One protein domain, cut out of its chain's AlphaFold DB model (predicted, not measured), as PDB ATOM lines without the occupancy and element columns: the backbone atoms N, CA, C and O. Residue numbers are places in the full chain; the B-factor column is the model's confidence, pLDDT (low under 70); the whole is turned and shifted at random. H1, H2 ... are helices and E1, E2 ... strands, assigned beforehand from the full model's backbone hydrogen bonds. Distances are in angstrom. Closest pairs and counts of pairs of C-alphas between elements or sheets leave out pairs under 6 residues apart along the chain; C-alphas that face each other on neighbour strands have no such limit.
ATOM      1  N   LEU A 243     119.339 103.931 117.184       96.25
ATOM      2  CA  LEU A 243     119.178 105.149 117.964       96.25
ATOM      3  C   LEU A 243     119.909 104.998 119.301       96.25
ATOM      4  O   LEU A 243     119.534 104.179 120.142       96.25
ATOM      5  N   ARG A 244     120.936 105.814 119.512       96.44
ATOM      6  CA  ARG A 244     121.693 105.907 120.762       96.44
ATOM      7  C   ARG A 244     121.206 107.098 121.578       96.44
ATOM      8  O   ARG A 244     121.129 108.215 121.063       96.44
ATOM      9  N   LEU A 245     120.879 106.872 122.845       94.94
ATOM     10  CA  LEU A 245     120.353 107.874 123.772       94.94
ATOM     11  C   LEU A 245     121.386 108.191 124.851       94.94
ATOM     12  O   LEU A 245     121.939 107.283 125.475       94.94
ATOM     13  N   TYR A 246     121.619 109.478 125.101       95.00
ATOM     14  CA  TYR A 246     122.665 109.952 126.005       95.00
ATOM     15  C   TYR A 246     122.089 110.830 127.119       95.00
ATOM     16  O   TYR A 246     121.130 111.590 126.937       95.00
ATOM     17  N   SER A 247     122.708 110.739 128.295       93.25
ATOM     18  CA  SER A 247     122.415 111.619 129.433       93.25
ATOM     19  C   SER A 247     123.088 112.993 129.305       93.25
ATOM     20  O   SER A 247     122.660 113.937 129.967       93.25
ATOM     21  N   SER A 248     124.131 113.096 128.475       94.00
ATOM     22  CA  SER A 248     124.830 114.334 128.115       94.00
ATOM     23  C   SER A 248     124.080 115.111 127.026       94.00
ATOM     24  O   SER A 248     123.187 114.577 126.365       94.00
ATOM     25  N   ASP A 249     124.425 116.386 126.843       94.00
ATOM     26  CA  ASP A 249     123.773 117.278 125.872       94.00
ATOM     27  C   ASP A 249     124.409 117.195 124.467       94.00
ATOM     28  O   ASP A 249     123.819 117.661 123.493       94.00
ATOM     29  N   ASP A 250     125.592 116.591 124.359       94.19
ATOM     30  CA  ASP A 250     126.490 116.575 123.194       94.19
ATOM     31  C   ASP A 250     126.750 115.166 122.627       94.19
ATOM     32  O   ASP A 250     127.512 115.002 121.669       94.19
ATOM     33  N   CYS A 251     126.069 114.150 123.168       96.06
ATOM     34  CA  CYS A 251     126.273 112.740 122.844       96.06
ATOM     35  C   CYS A 251     127.714 112.269 123.104       96.06
ATOM     36  O   CYS A 251     128.184 111.333 122.450       96.06
ATOM     37  N   GLU A 252     128.435 112.917 124.025       95.56
ATOM     38  CA  GLU A 252     129.715 112.414 124.514       95.56
ATOM     39  C   GLU A 252     129.508 111.359 125.610       95.56
ATOM     40  O   GLU A 252     128.567 111.433 126.408       95.56
ATOM     41  N   GLY A 253     130.425 110.388 125.658       94.88
ATOM     42  CA  GLY A 253     130.400 109.263 126.594       94.88
ATOM     43  C   GLY A 253     129.699 108.020 126.045       94.88
ATOM     44  O   GLY A 253     129.358 107.943 124.865       94.88
ATOM     45  N   ASP A 254     129.513 107.029 126.915       96.50
ATOM     46  CA  ASP A 254     128.785 105.815 126.560       96.50
ATOM     47  C   ASP A 254     127.278 106.115 126.480       96.50
ATOM     48  O   ASP A 254     126.731 106.781 127.370       96.50
ATOM     49  N   PRO A 255     126.582 105.644 125.430       96.00
ATOM     50  CA  PRO A 255     125.139 105.783 125.351       96.00
ATOM     51  C   PRO A 255     124.494 105.019 126.502       96.00
ATOM     52  O   PRO A 255     124.846 103.881 126.805       96.00
ATOM     53  N   HIS A 256     123.512 105.642 127.143       94.25
ATOM     54  CA  HIS A 256     122.769 104.997 128.216       94.25
ATOM     55  C   HIS A 256     121.889 103.868 127.668       94.25
ATOM     56  O   HIS A 256     121.623 102.874 128.346       94.25
ATOM     57  N   THR A 257     121.381 104.033 126.445       93.88
ATOM     58  CA  THR A 257     120.496 103.059 125.806       93.88
ATOM     59  C   THR A 257     120.690 103.095 124.296       93.88
ATOM     60  O   THR A 257     120.790 104.169 123.705       93.88
ATOM     61  N   GLU A 258     120.739 101.916 123.683       95.62
ATOM     62  CA  GLU A 258     120.826 101.732 122.235       95.62
ATOM     63  C   GLU A 258     119.615 100.929 121.766       95.62
ATOM     64  O   GLU A 258     119.286  99.893 122.345       95.62
ATOM     65  N   ILE A 259     118.923 101.433 120.747       95.00
ATOM     66  CA  ILE A 259     117.648 100.886 120.279       95.00
ATOM     67  C   ILE A 259     117.713 100.766 118.766       95.00
ATOM     68  O   ILE A 259     117.904 101.757 118.071       95.00
ATOM     69  N   ASN A 260     117.535  99.560 118.234       95.88
ATOM     70  CA  ASN A 260     117.406  99.378 116.793       95.88
ATOM     71  C   ASN A 260     115.973  99.719 116.371       95.88
ATOM     72  O   ASN A 260     115.059  98.913 116.562       95.88
ATOM     73  N   LEU A 261     115.775 100.910 115.800       95.06
ATOM     74  CA  LEU A 261     114.452 101.401 115.417       95.06
ATOM     75  C   LEU A 261     113.771 100.453 114.433       95.06
ATOM     76  O   LEU A 261     112.599 100.165 114.620       95.06
ATOM     77  N   ARG A 262     114.500  99.877 113.465       93.38
ATOM     78  CA  ARG A 262     113.917  98.977 112.448       93.38
ATOM     79  C   ARG A 262     113.251  97.738 113.036       93.38
ATOM     80  O   ARG A 262     112.329  97.212 112.431       93.38
ATOM     81  N   THR A 263     113.737  97.254 114.176       93.31
ATOM     82  CA  THR A 263     113.197  96.062 114.847       93.31
ATOM     83  C   THR A 263     112.310  96.410 116.036       93.31
ATOM     84  O   THR A 263     111.757  95.511 116.666       93.31
ATOM     85  N   THR A 264     112.216  97.691 116.396       92.38
ATOM     86  CA  THR A 264     111.412  98.127 117.536       92.38
ATOM     87  C   THR A 264     109.979  98.331 117.076       92.38
ATOM     88  O   THR A 264     109.709  99.074 116.133       92.38
ATOM     89  N   SER A 265     109.058  97.653 117.753       88.75
ATOM     90  CA  SER A 265     107.627  97.825 117.564       88.75
ATOM     91  C   SER A 265     107.010  98.200 118.897       88.75
ATOM     92  O   SER A 265     107.190  97.506 119.898       88.75
ATOM     93  N   GLU A 266     106.281  99.304 118.889       86.12
ATOM     94  CA  GLU A 266     105.441  99.729 119.996       86.12
ATOM     95  C   GLU A 266     103.971  99.666 119.587       86.12
ATOM     96  O   GLU A 266     103.630  99.425 118.424       86.12
ATOM     97  N   ASN A 267     103.070  99.859 120.552       79.94
ATOM     98  CA  ASN A 267     101.643  99.891 120.260       79.94
ATOM     99  C   ASN A 267     101.368 100.968 119.200       79.94
ATOM    100  O   ASN A 267     101.608 102.148 119.437       79.94
ATOM    101  N   HIS A 268     100.830 100.536 118.056       75.69
ATOM    102  CA  HIS A 268     100.453 101.364 116.904       75.69
ATOM    103  C   HIS A 268     101.593 101.884 116.017       75.69
ATOM    104  O   HIS A 268     101.324 102.709 115.144       75.69
ATOM    105  N   CYS A 269     102.830 101.396 116.170       81.31
ATOM    106  CA  CYS A 269     103.910 101.791 115.270       81.31
ATOM    107  C   CYS A 269     105.076 100.785 115.228       81.31
ATOM    108  O   CYS A 269     105.547 100.291 116.256       81.31
ATOM    109  N   HIS A 270     105.548 100.480 114.015       89.75
ATOM    110  CA  HIS A 270     106.732  99.661 113.760       89.75
ATOM    111  C   HIS A 270     107.832 100.554 113.188       89.75
ATOM    112  O   HIS A 270     107.607 101.226 112.187       89.75
ATOM    113  N   GLY A 271     109.024 100.574 113.784       92.06
ATOM    114  CA  GLY A 271     110.054 101.542 113.392       92.06
ATOM    115  C   GLY A 271     110.186 102.743 114.329       92.06
ATOM    116  O   GLY A 271     110.662 103.792 113.899       92.06
ATOM    117  N   CYS A 272     109.732 102.652 115.580       91.94
ATOM    118  CA  CYS A 272     109.699 103.799 116.485       91.94
ATOM    119  C   CYS A 272     109.952 103.448 117.946       91.94
ATOM    120  O   CYS A 272     109.944 102.288 118.345       91.94
ATOM    121  N   LEU A 273     110.169 104.505 118.720       92.56
ATOM    122  CA  LEU A 273     110.359 104.501 120.156       92.56
ATOM    123  C   LEU A 273     109.483 105.584 120.784       92.56
ATOM    124  O   LEU A 273     109.646 106.760 120.456       92.56
ATOM    125  N   ASP A 274     108.641 105.229 121.742       90.38
ATOM    126  CA  ASP A 274     107.982 106.169 122.640       90.38
ATOM    127  C   ASP A 274     108.662 106.134 124.012       90.38
ATOM    128  O   ASP A 274     108.767 105.118 124.706       90.38
ATOM    129  N   ARG A 275     109.163 107.280 124.458       84.94
ATOM    130  CA  ARG A 275     109.865 107.349 125.743       84.94
ATOM    131  C   ARG A 275     108.930 107.288 126.937       84.94
ATOM    132  O   ARG A 275     109.386 106.944 128.029       84.94
ATOM    133  N   CYS A 276     107.655 107.627 126.766       80.75
ATOM    134  CA  CYS A 276     106.692 107.502 127.854       80.75
ATOM    135  C   CYS A 276     106.266 106.055 128.082       80.75
ATOM    136  O   CYS A 276     105.957 105.706 129.221       80.75
ATOM    137  N   SER A 277     106.278 105.214 127.048       79.69
ATOM    138  CA  SER A 277     105.974 103.788 127.193       79.69
ATOM    139  C   SER A 277     107.143 103.039 127.849       79.69
ATOM    140  O   SER A 277     106.941 102.188 128.715       79.69
ATOM    141  N   SER A 278     108.378 103.421 127.513       71.31
ATOM    142  CA  SER A 278     109.595 102.725 127.947       71.31
ATOM    143  C   SER A 278     110.094 103.099 129.351       71.31
ATOM    144  O   SER A 278     111.185 102.681 129.737       71.31
ATOM    145  N   ALA A 279     109.345 103.900 130.129       66.94
ATOM    146  CA  ALA A 279     109.753 104.452 131.437       66.94
ATOM    147  C   ALA A 279     111.134 105.151 131.434       66.94
ATOM    148  O   ALA A 279     111.718 105.435 132.483       66.94
ATOM    149  N   SER A 280     111.654 105.466 130.246       68.38
ATOM    150  CA  SER A 280     113.024 105.917 130.027       68.38
ATOM    151  C   SER A 280     113.052 107.441 129.884       68.38
ATOM    152  O   SER A 280     113.357 108.025 128.835       68.38
ATOM    153  N   SER A 281     112.672 108.116 130.968       69.62
ATOM    154  CA  SER A 281     112.792 109.570 131.083       69.62
ATOM    155  C   SER A 281     114.242 109.969 131.392       69.62
ATOM    156  O   SER A 281     114.925 109.263 132.127       69.62
ATOM    157  N   GLY A 282     114.714 111.106 130.871       78.31
ATOM    158  CA  GLY A 282     115.977 111.718 131.327       78.31
ATOM    159  C   GLY A 282     117.109 111.843 130.304       78.31
ATOM    160  O   GLY A 282     118.040 112.602 130.551       78.31
ATOM    161  N   PHE A 283     117.025 111.198 129.139       88.88
ATOM    162  CA  PHE A 283     117.967 111.456 128.039       88.88
ATOM    163  C   PHE A 283     117.797 112.859 127.480       88.88
ATOM    164  O   PHE A 283     116.667 113.299 127.220       88.88
ATOM    165  N   ARG A 284     118.927 113.536 127.305       91.38
ATOM    166  CA  ARG A 284     118.994 114.927 126.857       91.38
ATOM    167  C   ARG A 284     119.364 115.035 125.391       91.38
ATOM    168  O   ARG A 284     118.896 115.943 124.708       91.38
ATOM    169  N   SER A 285     120.125 114.071 124.888       94.38
ATOM    170  CA  SER A 285     120.501 114.019 123.487       94.38
ATOM    171  C   SER A 285     120.408 112.612 122.907       94.38
ATOM    172  O   SER A 285     120.295 111.615 123.628       94.38
ATOM    173  N   MET A 286     120.370 112.548 121.581       95.31
ATOM    174  CA  MET A 286     120.273 111.311 120.821       95.31
ATOM    175  C   MET A 286     121.104 111.388 119.545       95.31
ATOM    176  O   MET A 286     121.254 112.459 118.955       95.31
ATOM    177  N   ARG A 287     121.611 110.246 119.094       96.25
ATOM    178  CA  ARG A 287     122.286 110.091 117.804       96.25
ATOM    179  C   ARG A 287     121.675 108.903 117.080       96.25
ATOM    180  O   ARG A 287     121.542 107.835 117.667       96.25
ATOM    181  N   LEU A 288     121.301 109.099 115.822       96.62
ATOM    182  CA  LEU A 288     120.927 107.999 114.941       96.62
ATOM    183  C   LEU A 288     122.190 107.515 114.229       96.62
ATOM    184  O   LEU A 288     122.959 108.329 113.729       96.62
ATOM    185  N   GLU A 289     122.404 106.211 114.192       95.75
ATOM    186  CA  GLU A 289     123.423 105.552 113.383       95.75
ATOM    187  C   GLU A 289     122.700 104.605 112.430       95.75
ATOM    188  O   GLU A 289     121.845 103.834 112.851       95.75
ATOM    189  N   GLY A 290     122.985 104.683 111.136       92.75
ATOM    190  CA  GLY A 290     122.250 103.931 110.125       92.75
ATOM    191  C   GLY A 290     122.854 104.104 108.740       92.75
ATOM    192  O   GLY A 290     123.933 104.687 108.587       92.75
ATOM    193  N   GLY A 291     122.169 103.582 107.727       90.38
ATOM    194  CA  GLY A 291     122.588 103.743 106.340       90.38
ATOM    195  C   GLY A 291     122.473 105.200 105.863       90.38
ATOM    196  O   GLY A 291     121.708 105.986 106.430       90.38
ATOM    197  N   PRO A 292     123.204 105.591 104.802       83.00
ATOM    198  CA  PRO A 292     122.954 106.859 104.127       83.00
ATOM    199  C   PRO A 292     121.502 106.879 103.631       83.00
ATOM    200  O   PRO A 292     121.122 106.060 102.801       83.00
ATOM    201  N   GLY A 293     120.695 107.791 104.175       85.94
ATOM    202  CA  GLY A 293     119.249 107.840 103.927       85.94
ATOM    203  C   GLY A 293     118.391 107.607 105.173       85.94
ATOM    204  O   GLY A 293     117.208 107.928 105.151       85.94
ATOM    205  N   ASP A 294     118.968 107.117 106.273       94.19
ATOM    206  CA  ASP A 294     118.203 106.924 107.503       94.19
ATOM    207  C   ASP A 294     117.989 108.255 108.231       94.19
ATOM    208  O   ASP A 294     118.930 108.936 108.661       94.19
ATOM    209  N   ALA A 295     116.716 108.611 108.374       95.88
ATOM    210  CA  ALA A 295     116.244 109.757 109.128       95.88
ATOM    211  C   ALA A 295     115.093 109.334 110.044       95.88
ATOM    212  O   ALA A 295     114.313 108.444 109.708       95.88
ATOM    213  N   ALA A 296     114.987 109.976 111.201       95.69
ATOM    214  CA  ALA A 296     113.912 109.775 112.157       95.69
ATOM    215  C   ALA A 296     113.347 111.125 112.609       95.69
ATOM    216  O   ALA A 296     114.096 112.043 112.957       95.69
ATOM    217  N   ALA A 297     112.026 111.249 112.615       94.88
ATOM    218  CA  ALA A 297     111.330 112.399 113.168       94.88
ATOM    219  C   ALA A 297     111.226 112.268 114.689       94.88
ATOM    220  O   ALA A 297     110.950 111.191 115.223       94.88
ATOM    221  N   VAL A 298     111.423 113.377 115.392       93.94
ATOM    222  CA  VAL A 298     111.326 113.448 116.851       93.94
ATOM    223  C   VAL A 298     110.065 114.217 117.207       93.94
ATOM    224  O   VAL A 298     109.881 115.355 116.785       93.94
ATOM    225  N   ALA A 299     109.191 113.603 117.992       91.81
ATOM    226  CA  ALA A 299     107.997 114.226 118.542       91.81
ATOM    227  C   ALA A 299     108.335 115.061 119.781       91.81
ATOM    228  O   ALA A 299     109.193 114.685 120.579       91.81
ATOM    229  N   TRP A 300     107.628 116.172 119.977       89.25
ATOM    230  CA  TRP A 300     107.710 117.002 121.184       89.25
ATOM    231  C   TRP A 300     106.936 116.429 122.387       89.25
ATOM    232  O   TRP A 300     107.233 116.723 123.543       89.25
ATOM    233  N   ASN A 301     105.902 115.645 122.125       87.25
ATOM    234  CA  ASN A 301     105.094 114.989 123.140       87.25
ATOM    235  C   ASN A 301     105.212 113.475 122.976       87.25
ATOM    236  O   ASN A 301     105.515 112.968 121.897       87.25
ATOM    237  N   CYS A 302     104.982 112.751 124.065       83.88
ATOM    238  CA  CYS A 302     104.816 111.309 123.989       83.88
ATOM    239  C   CYS A 302     103.498 110.966 123.307       83.88
ATOM    240  O   CYS A 302     102.521 111.690 123.473       83.88
ATOM    241  N   VAL A 303     103.446 109.850 122.600       78.88
ATOM    242  CA  VAL A 303     102.291 109.456 121.793       78.88
ATOM    243  C   VAL A 303     101.409 108.461 122.546       78.88
ATOM    244  O   VAL A 303     100.190 108.627 122.607       78.88
ATOM    245  N   GLY A 304     102.013 107.474 123.204       70.12
ATOM    246  CA  GLY A 304     101.352 106.406 123.945       70.12
ATOM    247  C   GLY A 304     100.534 106.901 125.136       70.12
ATOM    248  O   GLY A 304      99.569 106.251 125.522       70.12
ATOM    249  N   SER A 305     100.844 108.080 125.685       63.06
ATOM    250  CA  SER A 305     100.030 108.701 126.742       63.06
ATOM    251  C   SER A 305      98.718 109.299 126.224       63.06
ATOM    252  O   SER A 305      97.782 109.466 127.004       63.06
ATOM    253  N   TYR A 306      98.642 109.645 124.936       63.44
ATOM    254  CA  TYR A 306      97.494 110.341 124.345       63.44
ATOM    255  C   TYR A 306      96.736 109.497 123.315       63.44
ATOM    256  O   TYR A 306      95.742 109.972 122.772       63.44
ATOM    257  N   ASN A 307      97.176 108.259 123.049       69.56
ATOM    258  CA  ASN A 307      96.620 107.369 122.020       69.56
ATOM    259  C   ASN A 307      96.476 108.033 120.629       69.56
ATOM    260  O   ASN A 307      95.706 107.560 119.796       69.56
ATOM    261  N   SER A 308      97.186 109.139 120.371       72.50
ATOM    262  CA  SER A 308      97.129 109.879 119.109       72.50
ATOM    263  C   SER A 308      98.444 110.607 118.831       72.50
ATOM    264  O   SER A 308      98.954 111.361 119.669       72.50
ATOM    265  N   TYR A 309      98.949 110.406 117.610       74.25
ATOM    266  CA  TYR A 309     100.103 111.109 117.054       74.25
ATOM    267  C   TYR A 309      99.794 112.569 116.690       74.25
ATOM    268  O   TYR A 309     100.729 113.345 116.562       74.25
ATOM    269  N   ASP A 310      98.528 112.997 116.616       74.69
ATOM    270  CA  ASP A 310      98.164 114.379 116.231       74.69
ATOM    271  C   ASP A 310      98.638 115.422 117.256       74.69
ATOM    272  O   ASP A 310      98.750 116.616 116.983       74.69
ATOM    273  N   SER A 311      98.896 114.965 118.482       79.19
ATOM    274  CA  SER A 311      99.435 115.783 119.562       79.19
ATOM    275  C   SER A 311     100.948 115.637 119.717       79.19
ATOM    276  O   SER A 311     101.522 116.308 120.574       79.19
ATOM    277  N   ALA A 312     101.604 114.803 118.903       82.88
ATOM    278  CA  ALA A 312     103.020 114.476 119.023       82.88
ATOM    279  C   ALA A 312     103.905 115.707 118.802       82.88
ATOM    280  O   ALA A 312     104.901 115.882 119.504       82.88
ATOM    281  N   GLY A 313     103.542 116.616 117.892       88.31
ATOM    282  CA  GLY A 313     104.300 117.849 117.695       88.31
ATOM    283  C   GLY A 313     105.657 117.606 117.029       88.31
ATOM    284  O   GLY A 313     106.648 118.202 117.462       88.31
ATOM    285  N   PHE A 314     105.724 116.740 116.014       89.94
ATOM    286  CA  PHE A 314     106.942 116.436 115.247       89.94
ATOM    287  C   PHE A 314     107.592 117.688 114.658       89.94
ATOM    288  O   PHE A 314     108.810 117.851 114.734       89.94
ATOM    289  N   ALA A 315     106.779 118.648 114.205       86.44
ATOM    290  CA  ALA A 315     107.272 119.931 113.703       86.44
ATOM    291  C   ALA A 315     108.108 120.708 114.745       86.44
ATOM    292  O   ALA A 315     108.957 121.522 114.387       86.44
ATOM    293  N   ARG A 316     107.882 120.465 116.046       87.62
ATOM    294  CA  ARG A 316     108.640 121.080 117.147       87.62
ATOM    295  C   ARG A 316     109.823 120.238 117.617       87.62
ATOM    296  O   ARG A 316     110.789 120.816 118.116       87.62
ATOM    297  N   GLY A 317     109.749 118.912 117.522       88.56
ATOM    298  CA  GLY A 317     110.836 118.031 117.963       88.56
ATOM    299  C   GLY A 317     111.957 117.873 116.927       88.56
ATOM    300  O   GLY A 317     113.116 117.687 117.314       88.56
ATOM    301  N   GLY A 318     111.647 118.069 115.642       91.88
ATOM    302  CA  GLY A 318     112.619 118.137 114.551       91.88
ATOM    303  C   GLY A 318     112.969 116.778 113.944       91.88
ATOM    304  O   GLY A 318     112.243 115.799 114.099       91.88
ATOM    305  N   LEU A 319     114.092 116.734 113.225       93.38
ATOM    306  CA  LEU A 319     114.555 115.572 112.465       93.38
ATOM    307  C   LEU A 319     115.977 115.191 112.894       93.38
ATOM    308  O   LEU A 319     116.844 116.058 112.996       93.38
ATOM    309  N   VAL A 320     116.223 113.896 113.090       94.12
ATOM    310  CA  VAL A 320     117.549 113.316 113.346       94.12
ATOM    311  C   VAL A 320     117.942 112.476 112.146       94.12
ATOM    312  O   VAL A 320     117.197 111.595 111.737       94.12
ATOM    313  N   GLN A 321     119.119 112.727 111.585       95.00
ATOM    314  CA  GLN A 321     119.648 111.957 110.460       95.00
ATOM    315  C   GLN A 321     120.870 111.168 110.915       95.00
ATOM    316  O   GLN A 321     121.634 111.663 111.748       95.00
ATOM    317  N   ALA A 322     121.102 110.002 110.310       92.44
ATOM    318  CA  ALA A 322     122.229 109.128 110.642       92.44
ATOM    319  C   ALA A 322     123.611 109.822 110.567       92.44
ATOM    320  O   ALA A 322     124.557 109.413 111.232       92.44
ATOM    321  N   ASN A 323     123.717 110.916 109.799       86.88
ATOM    322  CA  ASN A 323     124.958 111.667 109.584       86.88
ATOM    323  C   ASN A 323     124.953 113.091 110.173       86.88
ATOM    324  O   ASN A 323     125.949 113.801 110.046       86.88
ATOM    325  N   ALA A 324     123.861 113.537 110.807       87.19
ATOM    326  CA  ALA A 324     123.725 114.922 111.283       87.19
ATOM    327  C   ALA A 324     124.399 115.187 112.646       87.19
ATOM    328  O   ALA A 324     124.362 116.308 113.150       87.19
ATOM    329  N   GLY A 325     125.042 114.177 113.238       91.94
ATOM    330  CA  GLY A 325     125.699 114.294 114.537       91.94
ATOM    331  C   GLY A 325     124.726 114.138 115.708       91.94
ATOM    332  O   GLY A 325     123.796 113.338 115.657       91.94
ATOM    333  N   CYS A 326     125.001 114.831 116.812       95.12
ATOM    334  CA  CYS A 326     124.191 114.744 118.024       95.12
ATOM    335  C   CYS A 326     122.961 115.659 117.954       95.12
ATOM    336  O   CYS A 326     123.094 116.846 117.659       95.12
ATOM    337  N   HIS A 327     121.783 115.133 118.288       94.12
ATOM    338  CA  HIS A 327     120.547 115.905 118.383       94.12
ATOM    339  C   HIS A 327     120.160 116.150 119.835       94.12
ATOM    340  O   HIS A 327     119.896 115.214 120.591       94.12
ATOM    341  N   PHE A 328     120.074 117.420 120.217       91.25
ATOM    342  CA  PHE A 328     119.626 117.817 121.547       91.25
ATOM    343  C   PHE A 328     118.093 117.832 121.611       91.25
ATOM    344  O   PHE A 328     117.432 118.690 121.019       91.25
ATOM    345  N   SER A 329     117.509 116.893 122.357       78.56
ATOM    346  CA  SER A 329     116.057 116.788 122.497       78.56
ATOM    347  C   SER A 329     115.557 117.872 123.452       78.56
ATOM    348  O   SER A 329     115.757 117.794 124.665       78.56
ATOM    349  N   ARG A 330     114.828 118.858 122.924       75.38
ATOM    350  CA  ARG A 330     114.111 119.847 123.748       75.38
ATOM    351  C   ARG A 330     112.761 119.349 124.285       75.38
ATOM    352  O   ARG A 330     112.135 120.048 125.073       75.38
ATOM    353  N   GLY A 331     112.361 118.135 123.908       69.44
ATOM    354  CA  GLY A 331     111.116 117.503 124.336       69.44
ATOM    355  C   GLY A 331     110.871 116.162 123.651       69.44
ATOM    356  O   GLY A 331     109.744 115.881 123.312       69.44
ATOM    357  N   GLY A 332     111.895 115.355 123.363       64.25
ATOM    358  CA  GLY A 332     111.760 114.213 122.450       64.25
ATOM    359  C   GLY A 332     110.915 113.067 123.001       64.25
ATOM    360  O   GLY A 332     111.521 112.104 123.433       64.25
ATOM    361  N   GLY A 333     109.585 113.176 123.038       79.81
ATOM    362  CA  GLY A 333     108.666 112.205 123.640       79.81
ATOM    363  C   GLY A 333     108.544 110.903 122.852       79.81
ATOM    364  O   GLY A 333     108.468 109.842 123.459       79.81
ATOM    365  N   ALA A 334     108.631 110.967 121.525       90.31
ATOM    366  CA  ALA A 334     108.728 109.800 120.652       90.31
ATOM    367  C   ALA A 334     109.719 110.051 119.506       90.31
ATOM    368  O   ALA A 334     109.998 111.198 119.154       90.31
ATOM    369  N   VAL A 335     110.261 108.984 118.931       93.88
ATOM    370  CA  VAL A 335     111.165 108.999 117.777       93.88
ATOM    371  C   VAL A 335     110.664 107.969 116.776       93.88
ATOM    372  O   VAL A 335     110.510 106.803 117.128       93.88
ATOM    373  N   VAL A 336     110.393 108.384 115.541       94.19
ATOM    374  CA  VAL A 336     109.811 107.535 114.491       94.19
ATOM    375  C   VAL A 336     110.719 107.572 113.273       94.19
ATOM    376  O   VAL A 336     111.036 108.653 112.782       94.19
ATOM    377  N   LEU A 337     111.158 106.412 112.785       95.50
ATOM    378  CA  LEU A 337     111.928 106.321 111.548       95.50
ATOM    379  C   LEU A 337     111.071 106.843 110.382       95.50
ATOM    380  O   LEU A 337     109.898 106.510 110.285       95.50
ATOM    381  N   CYS A 338     111.626 107.651 109.483       94.88
ATOM    382  CA  CYS A 338     110.859 108.194 108.355       94.88
ATOM    383  C   CYS A 338     110.400 107.116 107.359       94.88
ATOM    384  O   CYS A 338     109.479 107.359 106.590       94.88
ATOM    385  N   SER A 339     111.013 105.929 107.407       92.12
ATOM    386  CA  SER A 339     110.602 104.718 106.688       92.12
ATOM    387  C   SER A 339     109.788 103.742 107.552       92.12
ATOM    388  O   SER A 339     109.645 102.576 107.195       92.12
ATOM    389  N   ALA A 340     109.299 104.179 108.718       87.50
ATOM    390  CA  ALA A 340     108.429 103.376 109.570       87.50
ATOM    391  C   ALA A 340     107.079 103.115 108.888       87.50
ATOM    392  O   ALA A 340     106.472 104.030 108.330       87.50
ATOM    393  N   ASP A 341     106.588 101.882 109.012       80.62
ATOM    394  CA  ASP A 341     105.228 101.529 108.615       80.62
ATOM    395  C   ASP A 341     104.267 101.925 109.746       80.62
ATOM    396  O   ASP A 341     104.310 101.392 110.865       80.62
ATOM    397  N   LEU A 342     103.442 102.934 109.470       78.50
ATOM    398  CA  LEU A 342     102.479 103.487 110.408       78.50
ATOM    399  C   LEU A 342     101.079 102.981 110.066       78.50
ATOM    400  O   LEU A 342     100.529 103.292 109.017       78.50
ATOM    401  N   ALA A 343     100.457 102.264 111.002       69.00
ATOM    402  CA  ALA A 343      99.193 101.559 110.784       69.00
ATOM    403  C   ALA A 343      97.943 102.454 110.578       69.00
ATOM    404  O   ALA A 343      96.837 101.922 110.495       69.00
ATOM    405  N   ASN A 344      98.062 103.787 110.545       70.94
ATOM    406  CA  ASN A 344      96.923 104.699 110.384       70.94
ATOM    407  C   ASN A 344      97.287 105.896 109.494       70.94
ATOM    408  O   ASN A 344      98.275 106.592 109.742       70.94
ATOM    409  N   ASP A 345      96.429 106.176 108.516       63.00
ATOM    410  CA  ASP A 345      96.640 107.210 107.498       63.00
ATOM    411  C   ASP A 345      96.697 108.633 108.076       63.00
ATOM    412  O   ASP A 345      97.416 109.485 107.551       63.00
ATOM    413  N   ASN A 346      96.011 108.900 109.196       64.25
ATOM    414  CA  ASN A 346      96.028 110.224 109.830       64.25
ATOM    415  C   ASN A 346      97.428 110.626 110.329       64.25
ATOM    416  O   ASN A 346      97.752 111.811 110.390       64.25
ATOM    417  N   TYR A 347      98.289 109.650 110.631       72.00
ATOM    418  CA  TYR A 347      99.636 109.899 111.144       72.00
ATOM    419  C   TYR A 347     100.579 110.463 110.074       72.00
ATOM    420  O   TYR A 347     101.563 111.138 110.394       72.00
ATOM    421  N   LEU A 348     100.270 110.221 108.796       71.44
ATOM    422  CA  LEU A 348     101.135 110.589 107.683       71.44
ATOM    423  C   LEU A 348     101.234 112.101 107.501       71.44
ATOM    424  O   LEU A 348     102.251 112.555 107.000       71.44
ATOM    425  N   GLN A 349     100.258 112.915 107.915       80.19
ATOM    426  CA  GLN A 349     100.292 114.346 107.596       80.19
ATOM    427  C   GLN A 349     101.358 115.117 108.398       80.19
ATOM    428  O   GLN A 349     102.141 115.867 107.816       80.19
ATOM    429  N   GLU A 350     101.440 114.923 109.719       77.69
ATOM    430  CA  GLU A 350     102.457 115.608 110.538       77.69
ATOM    431  C   GLU A 350     103.851 114.990 110.338       77.69
ATOM    432  O   GLU A 350     104.860 115.706 110.269       77.69
ATOM    433  N   LEU A 351     103.906 113.661 110.184       83.31
ATOM    434  CA  LEU A 351     105.156 112.966 109.901       83.31
ATOM    435  C   LEU A 351     105.699 113.339 108.515       83.31
ATOM    436  O   LEU A 351     106.879 113.665 108.414       83.31
ATOM    437  N   SER A 352     104.870 113.369 107.467       84.31
ATOM    438  CA  SER A 352     105.298 113.750 106.107       84.31
ATOM    439  C   SER A 352     105.770 115.196 106.033       84.31
ATOM    440  O   SER A 352     106.712 115.478 105.302       84.31
ATOM    441  N   ALA A 353     105.219 116.111 106.832       86.31
ATOM    442  CA  ALA A 353     105.740 117.476 106.898       86.31
ATOM    443  C   ALA A 353     107.189 117.521 107.424       86.31
ATOM    444  O   ALA A 353     107.999 118.322 106.955       86.31
ATOM    445  N   THR A 354     107.535 116.643 108.372       90.06
ATOM    446  CA  THR A 354     108.873 116.590 108.991       90.06
ATOM    447  C   THR A 354     109.848 115.735 108.172       90.06
ATOM    448  O   THR A 354     110.980 116.145 107.924       90.06
ATOM    449  N   CYS A 355     109.405 114.564 107.713       92.38
ATOM    450  CA  CYS A 355     110.194 113.623 106.920       92.38
ATOM    451  C   CYS A 355     110.278 114.014 105.437       92.38
ATOM    452  O   CYS A 355     111.296 113.772 104.799       92.38
ATOM    453  N   GLY A 356     109.272 114.680 104.872       83.88
ATOM    454  CA  GLY A 356     109.275 115.141 103.478       83.88
ATOM    455  C   GLY A 356     110.357 116.187 103.197       83.88
ATOM    456  O   GLY A 356     110.898 116.234 102.095       83.88
ATOM    457  N   ALA A 357     110.765 116.957 104.212       71.44
ATOM    458  CA  ALA A 357     111.912 117.859 104.117       71.44
ATOM    459  C   ALA A 357     113.243 117.120 103.863       71.44
ATOM    460  O   ALA A 357     114.178 117.723 103.341       71.44
ATOM    461  N   PHE A 358     113.337 115.831 104.211       69.88
ATOM    462  CA  PHE A 358     114.514 114.995 103.965       69.88
ATOM    463  C   PHE A 358     114.572 114.464 102.530       69.88
ATOM    464  O   PHE A 358     115.644 114.424 101.932       69.88
ATOM    465  N   TYR A 359     113.421 114.085 101.969       62.81
ATOM    466  CA  TYR A 359     113.325 113.566 100.603       62.81
ATOM    467  C   TYR A 359     113.291 114.667  99.534       62.81
ATOM    468  O   TYR A 359     113.380 114.374  98.343       62.81
ATOM    469  N   ALA A 360     113.216 115.941  99.934       44.16
ATOM    470  CA  ALA A 360     113.435 117.054  99.023       44.16
ATOM    471  C   ALA A 360     114.873 116.976  98.466       44.16
ATOM    472  O   ALA A 360     115.828 116.993  99.247       44.16
ATOM    473  N   PRO A 361     115.069 116.881  97.136       36.22
ATOM    474  CA  PRO A 361     116.377 116.619  96.556       36.22
ATOM    475  C   PRO A 361     117.353 117.745  96.897       36.22
ATOM    476  O   PRO A 361     117.294 118.850  96.352       36.22
ATOM    477  N   ALA A 362     118.302 117.441  97.778       35.56
ATOM    478  CA  ALA A 362     119.476 118.260  98.022       35.56
ATOM    479  C   ALA A 362     120.419 118.155  96.815       35.56
ATOM    480  O   ALA A 362     121.391 117.417  96.872       35.56
ATOM    481  N   THR A 363     120.082 118.821  95.703       36.31
ATOM    482  CA  THR A 363     120.951 119.173  94.549       36.31
ATOM    483  C   THR A 363     121.920 118.100  93.998       36.31
ATOM    484  O   THR A 363     122.824 118.416  93.222       36.31
TER     485      THR A 363
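What this domain is: This is residues 243 to 363 of the 752 residues of the protein "Hypothetical protein" of Symbiodinium sp. CCMP2456 (UniProt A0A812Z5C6). Two small antiparallel sheets, E2 E1 E4 and E3 E7 E5 E6, form a sandwich with their strands nearly aligned, and the edge strands E4 and E6 come together along one side. The helix H2 covers the other face of the four-stranded sheet, and the short H1 sits beside its strands. The printed part has 121 residues with the order E1 E2 E3 E4 E5 H1 E6 E7 H2; the class is mixed, with 54 residues, under half, in named elements. It is compact, with a radius of gyration of the C-alphas of 13.1 A and spans of 40 by 39 by 25 A.

Where its parts are: E1, residues 243 to 246, begins with C-alpha 243 at (119.178, 105.149, 117.964). E2 is residues 257 to 260, E3 residues 269 to 274, and E4 residues 285 to 289, 13.5 A long. E5, residues 295 to 299, is 13.3 A long. H1 is residues 314 to 317 and E6 residues 319 to 321. E7, residues 334 to 341, is 15.0 A long and bends by 95 degrees at residue 338. H2, residues 345 to 359, is 19.1 A long and ends with C-alpha 359 at (113.325, 113.566, 100.603).

How they stand to each other: The larger sheet runs E3, E7, E5, E6, and is only just strongly twisted, with C-alphas up to 4.2 A off its plane. Backbone atoms of neighbour strands are within hydrogen-bond range across each pair: N 273 and O 335 at 2.8 A for E3 and E7, N 297 and O 336 at 2.8 A for E7 and E5, and N 296 and O 320 at 2.8 A for E5 and E6. In the other sheet, which runs E2, E1, E4, the antiparallel neighbours E1 and E2 are a hairpin, with N 245 and O 257 within hydrogen-bond range at 2.8 A, and the antiparallel neighbours E1 and E4 have N 244 and O 287 within hydrogen-bond range at 2.8 A. The sheets form a sandwich, two sheets face to face, and the parts that face each other are 10.1 A apart centre to centre. The closest C-alphas of E4 and E6 are those of Leu 288 and Gln 321, 6.1 A apart. H2 is on one face of the larger sheet, making two layers, a helix over a sheet, at a height over the sheet of 8.6 A; it is over E5, slantwise to the strands, at 51 degrees to E5 on the local plane. H2 touches H1 with residues 350 to 354 alone, the closest C-alphas being those of Thr 354 and Ala 315, 6.0 A apart. In H2, 6 of 11 O i to N i+4 pairs are within hydrogen-bond range; H1 is too short for such a pair.

The domain as a whole: The C-alphas farthest apart are those of Ala 279 and Thr 363, 41.3 A. The printed part has no cut. The links E5 to H1 and E6 to E7 are long. Mean pLDDT of the printed part is 84.3, and 17 residues are under 70, among them 279 to 281 and 358 to 363.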